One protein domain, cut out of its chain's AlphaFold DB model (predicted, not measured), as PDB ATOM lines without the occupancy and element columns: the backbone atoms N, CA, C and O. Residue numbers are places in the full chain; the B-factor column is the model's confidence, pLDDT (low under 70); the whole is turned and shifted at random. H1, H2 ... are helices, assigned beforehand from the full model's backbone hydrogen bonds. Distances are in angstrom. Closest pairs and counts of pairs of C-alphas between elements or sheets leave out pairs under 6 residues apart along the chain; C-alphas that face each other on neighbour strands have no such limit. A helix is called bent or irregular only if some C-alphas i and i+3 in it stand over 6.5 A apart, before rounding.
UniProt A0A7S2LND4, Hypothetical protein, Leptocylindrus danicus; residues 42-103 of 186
ATOM      1  N   LEU A  42     228.719 241.165 178.686       95.38
ATOM      2  CA  LEU A  42     229.587 241.983 179.521       95.38
ATOM      3  C   LEU A  42     228.892 243.307 179.857       95.38
ATOM      4  O   LEU A  42     228.071 243.832 179.109       95.38
ATOM      5  N   CYS A  43     229.213 243.849 181.024       97.06
ATOM      6  CA  CYS A  43     228.710 245.130 181.483       97.06
ATOM      7  C   CYS A  43     229.203 246.250 180.569       97.06
ATOM      8  O   CYS A  43     230.403 246.504 180.539       97.06
ATOM      9  N   LYS A  44     228.282 247.009 179.965       96.62
ATOM     10  CA  LYS A  44     228.609 248.118 179.047       96.62
ATOM     11  C   LYS A  44     229.521 249.210 179.622       96.62
ATOM     12  O   LYS A  44     230.184 249.911 178.872       96.62
ATOM     13  N   LYS A  45     229.544 249.377 180.948       97.25
ATOM     14  CA  LYS A  45     230.325 250.425 181.626       97.25
ATOM     15  C   LYS A  45     231.755 250.011 181.960       97.25
ATOM     16  O   LYS A  45     232.649 250.841 181.909       97.25
ATOM     17  N   CYS A  46     231.975 248.760 182.366       97.06
ATOM     18  CA  CYS A  46     233.297 248.319 182.824       97.06
ATOM     19  C   CYS A  46     233.915 247.211 181.979       97.06
ATOM     20  O   CYS A  46     235.082 246.912 182.196       97.06
ATOM     21  N   ASN A  47     233.147 246.565 181.093       95.62
ATOM     22  CA  ASN A  47     233.539 245.441 180.231       95.62
ATOM     23  C   ASN A  47     234.226 244.257 180.943       95.62
ATOM     24  O   ASN A  47     234.732 243.351 180.298       95.62
ATOM     25  N   LYS A  48     234.229 244.236 182.283       95.31
ATOM     26  CA  LYS A  48     234.918 243.228 183.109       95.31
ATOM     27  C   LYS A  48     233.964 242.218 183.736       95.31
ATOM     28  O   LYS A  48     234.320 241.064 183.934       95.31
ATOM     29  N   LYS A  49     232.767 242.663 184.122       94.12
ATOM     30  CA  LYS A  49     231.775 241.849 184.843       94.12
ATOM     31  C   LYS A  49     230.570 241.578 183.963       94.12
ATOM     32  O   LYS A  49     230.286 242.363 183.067       94.12
ATOM     33  N   LEU A  50     229.827 240.521 184.272       94.12
ATOM     34  CA  LEU A  50     228.578 240.211 183.582       94.12
ATOM     35  C   LEU A  50     227.515 241.278 183.881       94.12
ATOM     36  O   LEU A  50     227.275 241.626 185.042       94.12
ATOM     37  N   GLY A  51     226.916 241.815 182.822       93.19
ATOM     38  CA  GLY A  51     225.740 242.672 182.880       93.19
ATOM     39  C   GLY A  51     224.460 241.842 182.982       93.19
ATOM     40  O   GLY A  51     224.412 240.680 182.577       93.19
ATOM     41  N   ARG A  52     223.397 242.431 183.535       92.69
ATOM     42  CA  ARG A  52     222.058 241.819 183.554       92.69
ATOM     43  C   ARG A  52     221.266 242.313 182.341       92.69
ATOM     44  O   ARG A  52     221.147 243.519 182.160       92.69
ATOM     45  N   ARG A  53     220.667 241.405 181.557       93.25
ATOM     46  CA  ARG A  53     219.788 241.757 180.414       93.25
ATOM     47  C   ARG A  53     218.598 242.622 180.828       93.25
ATOM     48  O   ARG A  53     218.248 243.550 180.119       93.25
ATOM     49  N   ALA A  54     218.036 242.344 182.003       94.19
ATOM     50  CA  ALA A  54     216.925 243.098 182.576       94.19
ATOM     51  C   ALA A  54     217.331 244.475 183.146       94.19
ATOM     52  O   ALA A  54     216.475 245.218 183.617       94.19
ATOM     53  N   CYS A  55     218.625 244.820 183.163       96.12
ATOM     54  CA  CYS A  55     219.060 246.161 183.539       96.12
ATOM     55  C   CYS A  55     218.975 247.078 182.307       96.12
ATOM     56  O   CYS A  55     219.571 246.729 181.287       96.12
ATOM     57  N   PRO A  56     218.331 248.259 182.393       95.75
ATOM     58  CA  PRO A  56     218.203 249.175 181.254       95.75
ATOM     59  C   PRO A  56     219.567 249.631 180.715       95.75
ATOM     60  O   PRO A  56     219.772 249.732 179.511       95.75
ATOM     61  N   GLU A  57     220.549 249.812 181.598       96.31
ATOM     62  CA  GLU A  57     221.921 250.180 181.224       96.31
ATOM     63  C   GLU A  57     222.770 248.977 180.771       96.31
ATOM     64  O   GLU A  57     223.934 249.144 180.404       96.31
ATOM     65  N   GLN A  58     222.242 247.749 180.878       96.06
ATOM     66  CA  GLN A  58     222.994 246.492 180.747       96.06
ATOM     67  C   GLN A  58     224.309 246.514 181.552       96.06
ATOM     68  O   GLN A  58     225.348 245.978 181.158       96.06
ATOM     69  N   ALA A  59     224.272 247.182 182.705       97.38
ATOM     70  CA  ALA A  59     225.403 247.315 183.603       97.38
ATOM     71  C   ALA A  59     225.461 246.140 184.592       97.38
ATOM     72  O   ALA A  59     224.486 245.415 184.785       97.38
ATOM     73  N   CYS A  60     226.618 245.940 185.226       97.25
ATOM     74  CA  CYS A  60     226.738 245.039 186.367       97.25
ATOM     75  C   CYS A  60     226.262 245.723 187.654       97.25
ATOM     76  O   CYS A  60     226.161 246.952 187.724       97.25
ATOM     77  N   LEU A  61     226.097 244.924 188.709       96.62
ATOM     78  CA  LEU A  61     225.692 245.360 190.049       96.62
ATOM     79  C   LEU A  61     226.474 246.573 190.585       96.62
ATOM     80  O   LEU A  61     225.914 247.391 191.312       96.62
ATOM     81  N   ASN A  62     227.761 246.683 190.241       97.00
ATOM     82  CA  ASN A  62     228.642 247.744 190.733       97.00
ATOM     83  C   ASN A  62     228.637 249.008 189.868       97.00
ATOM     84  O   ASN A  62     229.047 250.051 190.358       97.00
ATOM     85  N   CYS A  63     228.245 248.911 188.598       97.69
ATOM     86  CA  CYS A  63     228.314 250.032 187.658       97.69
ATOM     87  C   CYS A  63     226.939 250.640 187.355       97.69
ATOM     88  O   CYS A  63     226.875 251.728 186.790       97.69
ATOM     89  N   CYS A  64     225.848 249.946 187.691       97.62
ATOM     90  CA  CYS A  64     224.487 250.446 187.517       97.62
ATOM     91  C   CYS A  64     224.244 251.678 188.407       97.62
ATOM     92  O   CYS A  64     224.402 251.576 189.627       97.62
ATOM     93  N   SER A  65     223.873 252.810 187.796       97.56
ATOM     94  CA  SER A  65     223.669 254.098 188.490       97.56
ATOM     95  C   SER A  65     222.351 254.155 189.249       97.56
ATOM     96  O   SER A  65     222.294 254.672 190.359       97.56
ATOM     97  N   ASP A  66     221.293 253.605 188.660       97.19
ATOM     98  CA  ASP A  66     219.968 253.586 189.269       97.19
ATOM     99  C   ASP A  66     219.975 252.713 190.530       97.19
ATOM    100  O   ASP A  66     220.212 251.511 190.420       97.19
ATOM    101  N   VAL A  67     219.704 253.301 191.705       96.12
ATOM    102  CA  VAL A  67     219.675 252.668 193.044       96.12
ATOM    103  C   VAL A  67     218.515 251.675 193.209       96.12
ATOM    104  O   VAL A  67     218.651 250.698 193.958       96.12
ATOM    105  N   ASN A  68     217.440 251.839 192.438       96.88
ATOM    106  CA  ASN A  68     216.224 251.032 192.524       96.88
ATOM    107  C   ASN A  68     216.023 250.100 191.318       96.88
ATOM    108  O   ASN A  68     214.956 249.512 191.169       96.88
ATOM    109  N   CYS A  69     217.065 249.893 190.504       97.00
ATOM    110  CA  CYS A  69     217.021 248.988 189.357       97.00
ATOM    111  C   CYS A  69     216.545 247.570 189.761       97.00
ATOM    112  O   CYS A  69     217.253 246.885 190.519       97.00
ATOM    113  N   PRO A  70     215.405 247.076 189.232       96.94
ATOM    114  CA  PRO A  70     214.802 245.811 189.662       96.94
ATOM    115  C   PRO A  70     215.722 244.612 189.404       96.94
ATOM    116  O   PRO A  70     215.844 243.727 190.247       96.94
ATOM    117  N   ALA A  71     216.482 244.637 188.303       96.56
ATOM    118  CA  ALA A  71     217.448 243.594 187.946       96.56
ATOM    119  C   ALA A  71     218.616 243.436 188.941       96.56
ATOM    120  O   ALA A  71     219.321 242.424 188.924       96.56
ATOM    121  N   HIS A  72     218.853 244.442 189.786       97.25
ATOM    122  CA  HIS A  72     219.946 244.476 190.756       97.25
ATOM    123  C   HIS A  72     219.469 244.517 192.206       97.25
ATOM    124  O   HIS A  72     220.305 244.418 193.106       97.25
ATOM    125  N   LEU A  73     218.165 244.647 192.447       96.62
ATOM    126  CA  LEU A  73     217.606 244.872 193.776       96.62
ATOM    127  C   LEU A  73     218.024 243.774 194.762       96.62
ATOM    128  O   LEU A  73     218.560 244.071 195.828       96.62
ATOM    129  N   GLU A  74     217.854 242.508 194.381       95.69
ATOM    130  CA  GLU A  74     218.232 241.361 195.213       95.69
ATOM    131  C   GLU A  74     219.748 241.290 195.441       95.69
ATOM    132  O   GLU A  74     220.207 241.168 196.576       95.69
ATOM    133  N   GLY A  75     220.549 241.481 194.386       95.69
ATOM    134  CA  GLY A  75     222.010 241.509 194.499       95.69
ATOM    135  C   GLY A  75     222.512 242.630 195.416       95.69
ATOM    136  O   GLY A  75     223.480 242.449 196.155       95.69
ATOM    137  N   ARG A  76     221.837 243.786 195.418       96.75
ATOM    138  CA  ARG A  76     222.151 244.897 196.322       96.75
ATOM    139  C   ARG A  76     221.723 244.606 197.748       96.75
ATOM    140  O   ARG A  76     222.501 244.899 198.649       96.75
ATOM    141  N   LYS A  77     220.544 244.013 197.959       96.38
ATOM    142  CA  LYS A  77     220.098 243.553 199.284       96.38
ATOM    143  C   LYS A  77     221.096 242.557 199.875       96.38
ATOM    144  O   LYS A  77     221.583 242.786 200.977       96.38
ATOM    145  N   GLY A  78     221.503 241.545 199.107       95.44
ATOM    146  CA  GLY A  78     222.512 240.572 199.537       95.44
ATOM    147  C   GLY A  78     223.872 241.213 199.834       95.44
ATOM    148  O   GLY A  78     224.505 240.895 200.841       95.44
ATOM    149  N   ARG A  79     224.313 242.180 199.014       95.06
ATOM    150  CA  ARG A  79     225.551 242.929 199.278       95.06
ATOM    151  C   ARG A  79     225.455 243.763 200.558       95.06
ATOM    152  O   ARG A  79     226.378 243.683 201.358       95.06
ATOM    153  N   LYS A  80     224.358 244.503 200.761       95.88
ATOM    154  CA  LYS A  80     224.096 245.299 201.976       95.88
ATOM    155  C   LYS A  80     224.052 244.425 203.232       95.88
ATOM    156  O   LYS A  80     224.620 244.785 204.253       95.88
ATOM    157  N   GLN A  81     223.414 243.260 203.151       96.00
ATOM    158  CA  GLN A  81     223.367 242.316 204.265       96.00
ATOM    159  C   GLN A  81     224.764 241.781 204.600       96.00
ATOM    160  O   GLN A  81     225.145 241.722 205.766       96.00
ATOM    161  N   ARG A  82     225.561 241.429 203.584       95.06
ATOM    162  CA  ARG A  82     226.937 240.963 203.787       95.06
ATOM    163  C   ARG A  82     227.834 242.049 204.378       95.06
ATOM    164  O   ARG A  82     228.633 241.732 205.253       95.06
ATOM    165  N   THR A  83     227.720 243.297 203.921       96.06
ATOM    166  CA  THR A  83     228.477 244.411 204.513       96.06
ATOM    167  C   THR A  83     228.055 244.638 205.959       96.06
ATOM    168  O   THR A  83     228.927 244.685 206.812       96.06
ATOM    169  N   ALA A  84     226.754 244.613 206.264       96.56
ATOM    170  CA  ALA A  84     226.270 244.750 207.639       96.56
ATOM    171  C   ALA A  84     226.766 243.630 208.576       96.56
ATOM    172  O   ALA A  84     227.063 243.866 209.744       96.56
ATOM    173  N   LEU A  85     226.894 242.397 208.074       93.81
ATOM    174  CA  LEU A  85     227.489 241.292 208.834       93.81
ATOM    175  C   LEU A  85     228.984 241.510 209.100       93.81
ATOM    176  O   LEU A  85     229.437 241.272 210.216       93.81
ATOM    177  N   LEU A  86     229.740 241.965 208.093       93.75
ATOM    178  CA  LEU A  86     231.181 242.221 208.209       93.75
ATOM    179  C   LEU A  86     231.496 243.435 209.093       93.75
ATOM    180  O   LEU A  86     232.455 243.398 209.855       93.75
ATOM    181  N   GLU A  87     230.679 244.481 209.014       96.50
ATOM    182  CA  GLU A  87     230.772 245.682 209.854       96.50
ATOM    183  C   GLU A  87     230.256 245.432 211.279       96.50
ATOM    184  O   GLU A  87     230.436 246.266 212.160       96.50
ATOM    185  N   GLY A  88     229.596 244.293 211.523       92.38
ATOM    186  CA  GLY A  88     228.987 243.980 212.813       92.38
ATOM    187  C   GLY A  88     227.739 244.810 213.133       92.38
ATOM    188  O   GLY A  88     227.268 244.773 214.265       92.38
ATOM    189  N   THR A  89     227.180 245.520 212.150       97.06
ATOM    190  CA  THR A  89     225.961 246.336 212.276       97.06
ATOM    191  C   THR A  89     224.679 245.531 212.073       97.06
ATOM    192  O   THR A  89     223.581 246.052 212.248       97.06
ATOM    193  N   SER A  90     224.786 244.249 211.708       96.44
ATOM    194  CA  SER A  90     223.622 243.364 211.647       96.44
ATOM    195  C   SER A  90     222.993 243.177 213.033       96.44
ATOM    196  O   SER A  90     223.700 243.082 214.035       96.44
ATOM    197  N   GLU A  91     221.666 243.048 213.092       94.88
ATOM    198  CA  GLU A  91     220.925 242.811 214.340       94.88
ATOM    199  C   GLU A  91     221.467 241.599 215.115       94.88
ATOM    200  O   GLU A  91     221.654 241.652 216.328       94.88
ATOM    201  N   ILE A  92     221.823 240.530 214.396       88.31
ATOM    202  CA  ILE A  92     222.421 239.322 214.975       88.31
ATOM    203  C   ILE A  92     223.762 239.650 215.640       88.31
ATOM    204  O   ILE A  92     224.021 239.205 216.758       88.31
ATOM    205  N   SER A  93     224.610 240.435 214.972       91.50
ATOM    206  CA  SER A  93     225.910 240.856 215.501       91.50
ATOM    207  C   SER A  93     225.760 241.741 216.740       91.50
ATOM    208  O   SER A  93     226.487 241.535 217.712       91.50
ATOM    209  N   ILE A  94     224.791 242.664 216.734       93.94
ATOM    210  CA  ILE A  94     224.473 243.543 217.870       93.94
ATOM    211  C   ILE A  94     223.997 242.713 219.067       93.94
ATOM    212  O   ILE A  94     224.561 242.821 220.155       93.94
ATOM    213  N   LEU A  95     223.028 241.814 218.870       91.62
ATOM    214  CA  LEU A  95     222.530 240.928 219.928       91.62
ATOM    215  C   LEU A  95     223.631 240.004 220.465       91.62
ATOM    216  O   LEU A  95     223.716 239.756 221.667       91.62
ATOM    217  N   ALA A  96     224.501 239.495 219.591       82.44
ATOM    218  CA  ALA A  96     225.646 238.688 219.998       82.44
ATOM    219  C   ALA A  96     226.690 239.504 220.775       82.44
ATOM    220  O   ALA A  96     227.354 238.957 221.654       82.44
ATOM    221  N   ALA A  97     226.870 240.791 220.464       85.69
ATOM    222  CA  ALA A  97     227.732 241.689 221.230       85.69
ATOM    223  C   ALA A  97     227.151 241.950 222.627       85.69
ATOM    224  O   ALA A  97     227.846 241.710 223.608       85.69
ATOM    225  N   GLN A  98     225.863 242.289 222.721       89.25
ATOM    226  CA  GLN A  98     225.164 242.468 224.001       89.25
ATOM    227  C   GLN A  98     225.243 241.208 224.876       89.25
ATOM    228  O   GLN A  98     225.552 241.279 226.061       89.25
ATOM    229  N   LYS A  99     225.041 240.017 224.297       84.06
ATOM    230  CA  LYS A  99     225.186 238.749 225.034       84.06
ATOM    231  C   LYS A  99     226.607 238.500 225.536       84.06
ATOM    232  O   LYS A  99     226.768 237.937 226.614       84.06
ATOM    233  N   ARG A 100     227.625 238.885 224.762       77.62
ATOM    234  CA  ARG A 100     229.034 238.767 225.168       77.62
ATOM    235  C   ARG A 100     229.403 239.773 226.252       77.62
ATOM    236  O   ARG A 100     230.204 239.439 227.110       77.62
ATOM    237  N   GLU A 101     228.804 240.955 226.245       76.94
ATOM    238  CA  GLU A 101     228.973 241.948 227.309       76.94
ATOM    239  C   GLU A 101     228.371 241.472 228.639       76.94
ATOM    240  O   GLU A 101     228.967 241.660 229.696       76.94
ATOM    241  N   LEU A 102     227.239 240.759 228.582       74.56
ATOM    242  CA  LEU A 102     226.647 240.083 229.742       74.56
ATOM    243  C   LEU A 102     227.417 238.824 230.180       74.56
ATOM    244  O   LEU A 102     227.128 238.270 231.245       74.56
ATOM    245  N   ALA A 103     228.357 238.327 229.370       73.12
ATOM    246  CA  ALA A 103     229.139 237.155 229.728       73.12
ATOM    247  C   ALA A 103     230.146 237.521 230.825       73.12
ATOM    248  O   ALA A 103     230.889 238.497 230.729       73.12
TER     249      ALA A 103
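AT A GLANCE: This is residues 42 to 103 of the 186 residues of the protein "Hypothetical protein" of Leptocylindrus danicus (UniProt A0A7S2LND4). A head of winding loops, residues 42 to 69, sits at one end of a long rod, and two helices, H1 and then H2, run away from it one after the other, nearly in line, with a small step at the link between them. The last residues, 98 to 103, stick out free at the far end. The printed part has 62 residues with two named helices, in the order H1, H2, and no named strand; the class is all helix, though under half of the residues, 28 of 62, are in named elements. The whole is extended, with a radius of gyration of the C-alphas of 16.5 A and spans of 52 by 21 by 14 A.

HOW THE PARTS SIT: Residues 42 to 69 come first and hold no named element. H1, residues 70 to 86, follows, and a tight link of 4 residues joins it to H2, residues 91 to 101. H1 and H2 are close but not clearly touching, with 1 pair of C-alphas within 8 A. Their closest C-alphas, those of Leu 85 and Ser 93, are 6.9 A apart. The two helices run the same way at a shallow tilt of 7 degrees, and their centres are 21.6 A apart. In H2 every O i to N i+4 pair is within hydrogen-bond range; in H1 11 of 13 are.

IN THESE COORDINATES: The printed part begins with the C-alpha of Leu 42 at (229.587, 241.983, 179.521). H1 runs from Pro 70, C-alpha at (214.802, 245.811, 189.662), to Leu 86 and measures 25.0 A from first to last C-alpha. It is irregular: C-alphas 71 and 74 are 7.6 A apart, and its line is a rough one. H2 runs from Glu 91 to Glu 101, C-alpha at (228.973, 241.948, 227.309), and measures 15.3 A.

THE WHOLE: The C-alphas farthest apart, those of Lys 44 and Ala 103, are 51.9 A apart. The printed part has no cut. The mean pLDDT of the printed part is 93.6, and no printed residue is under 70.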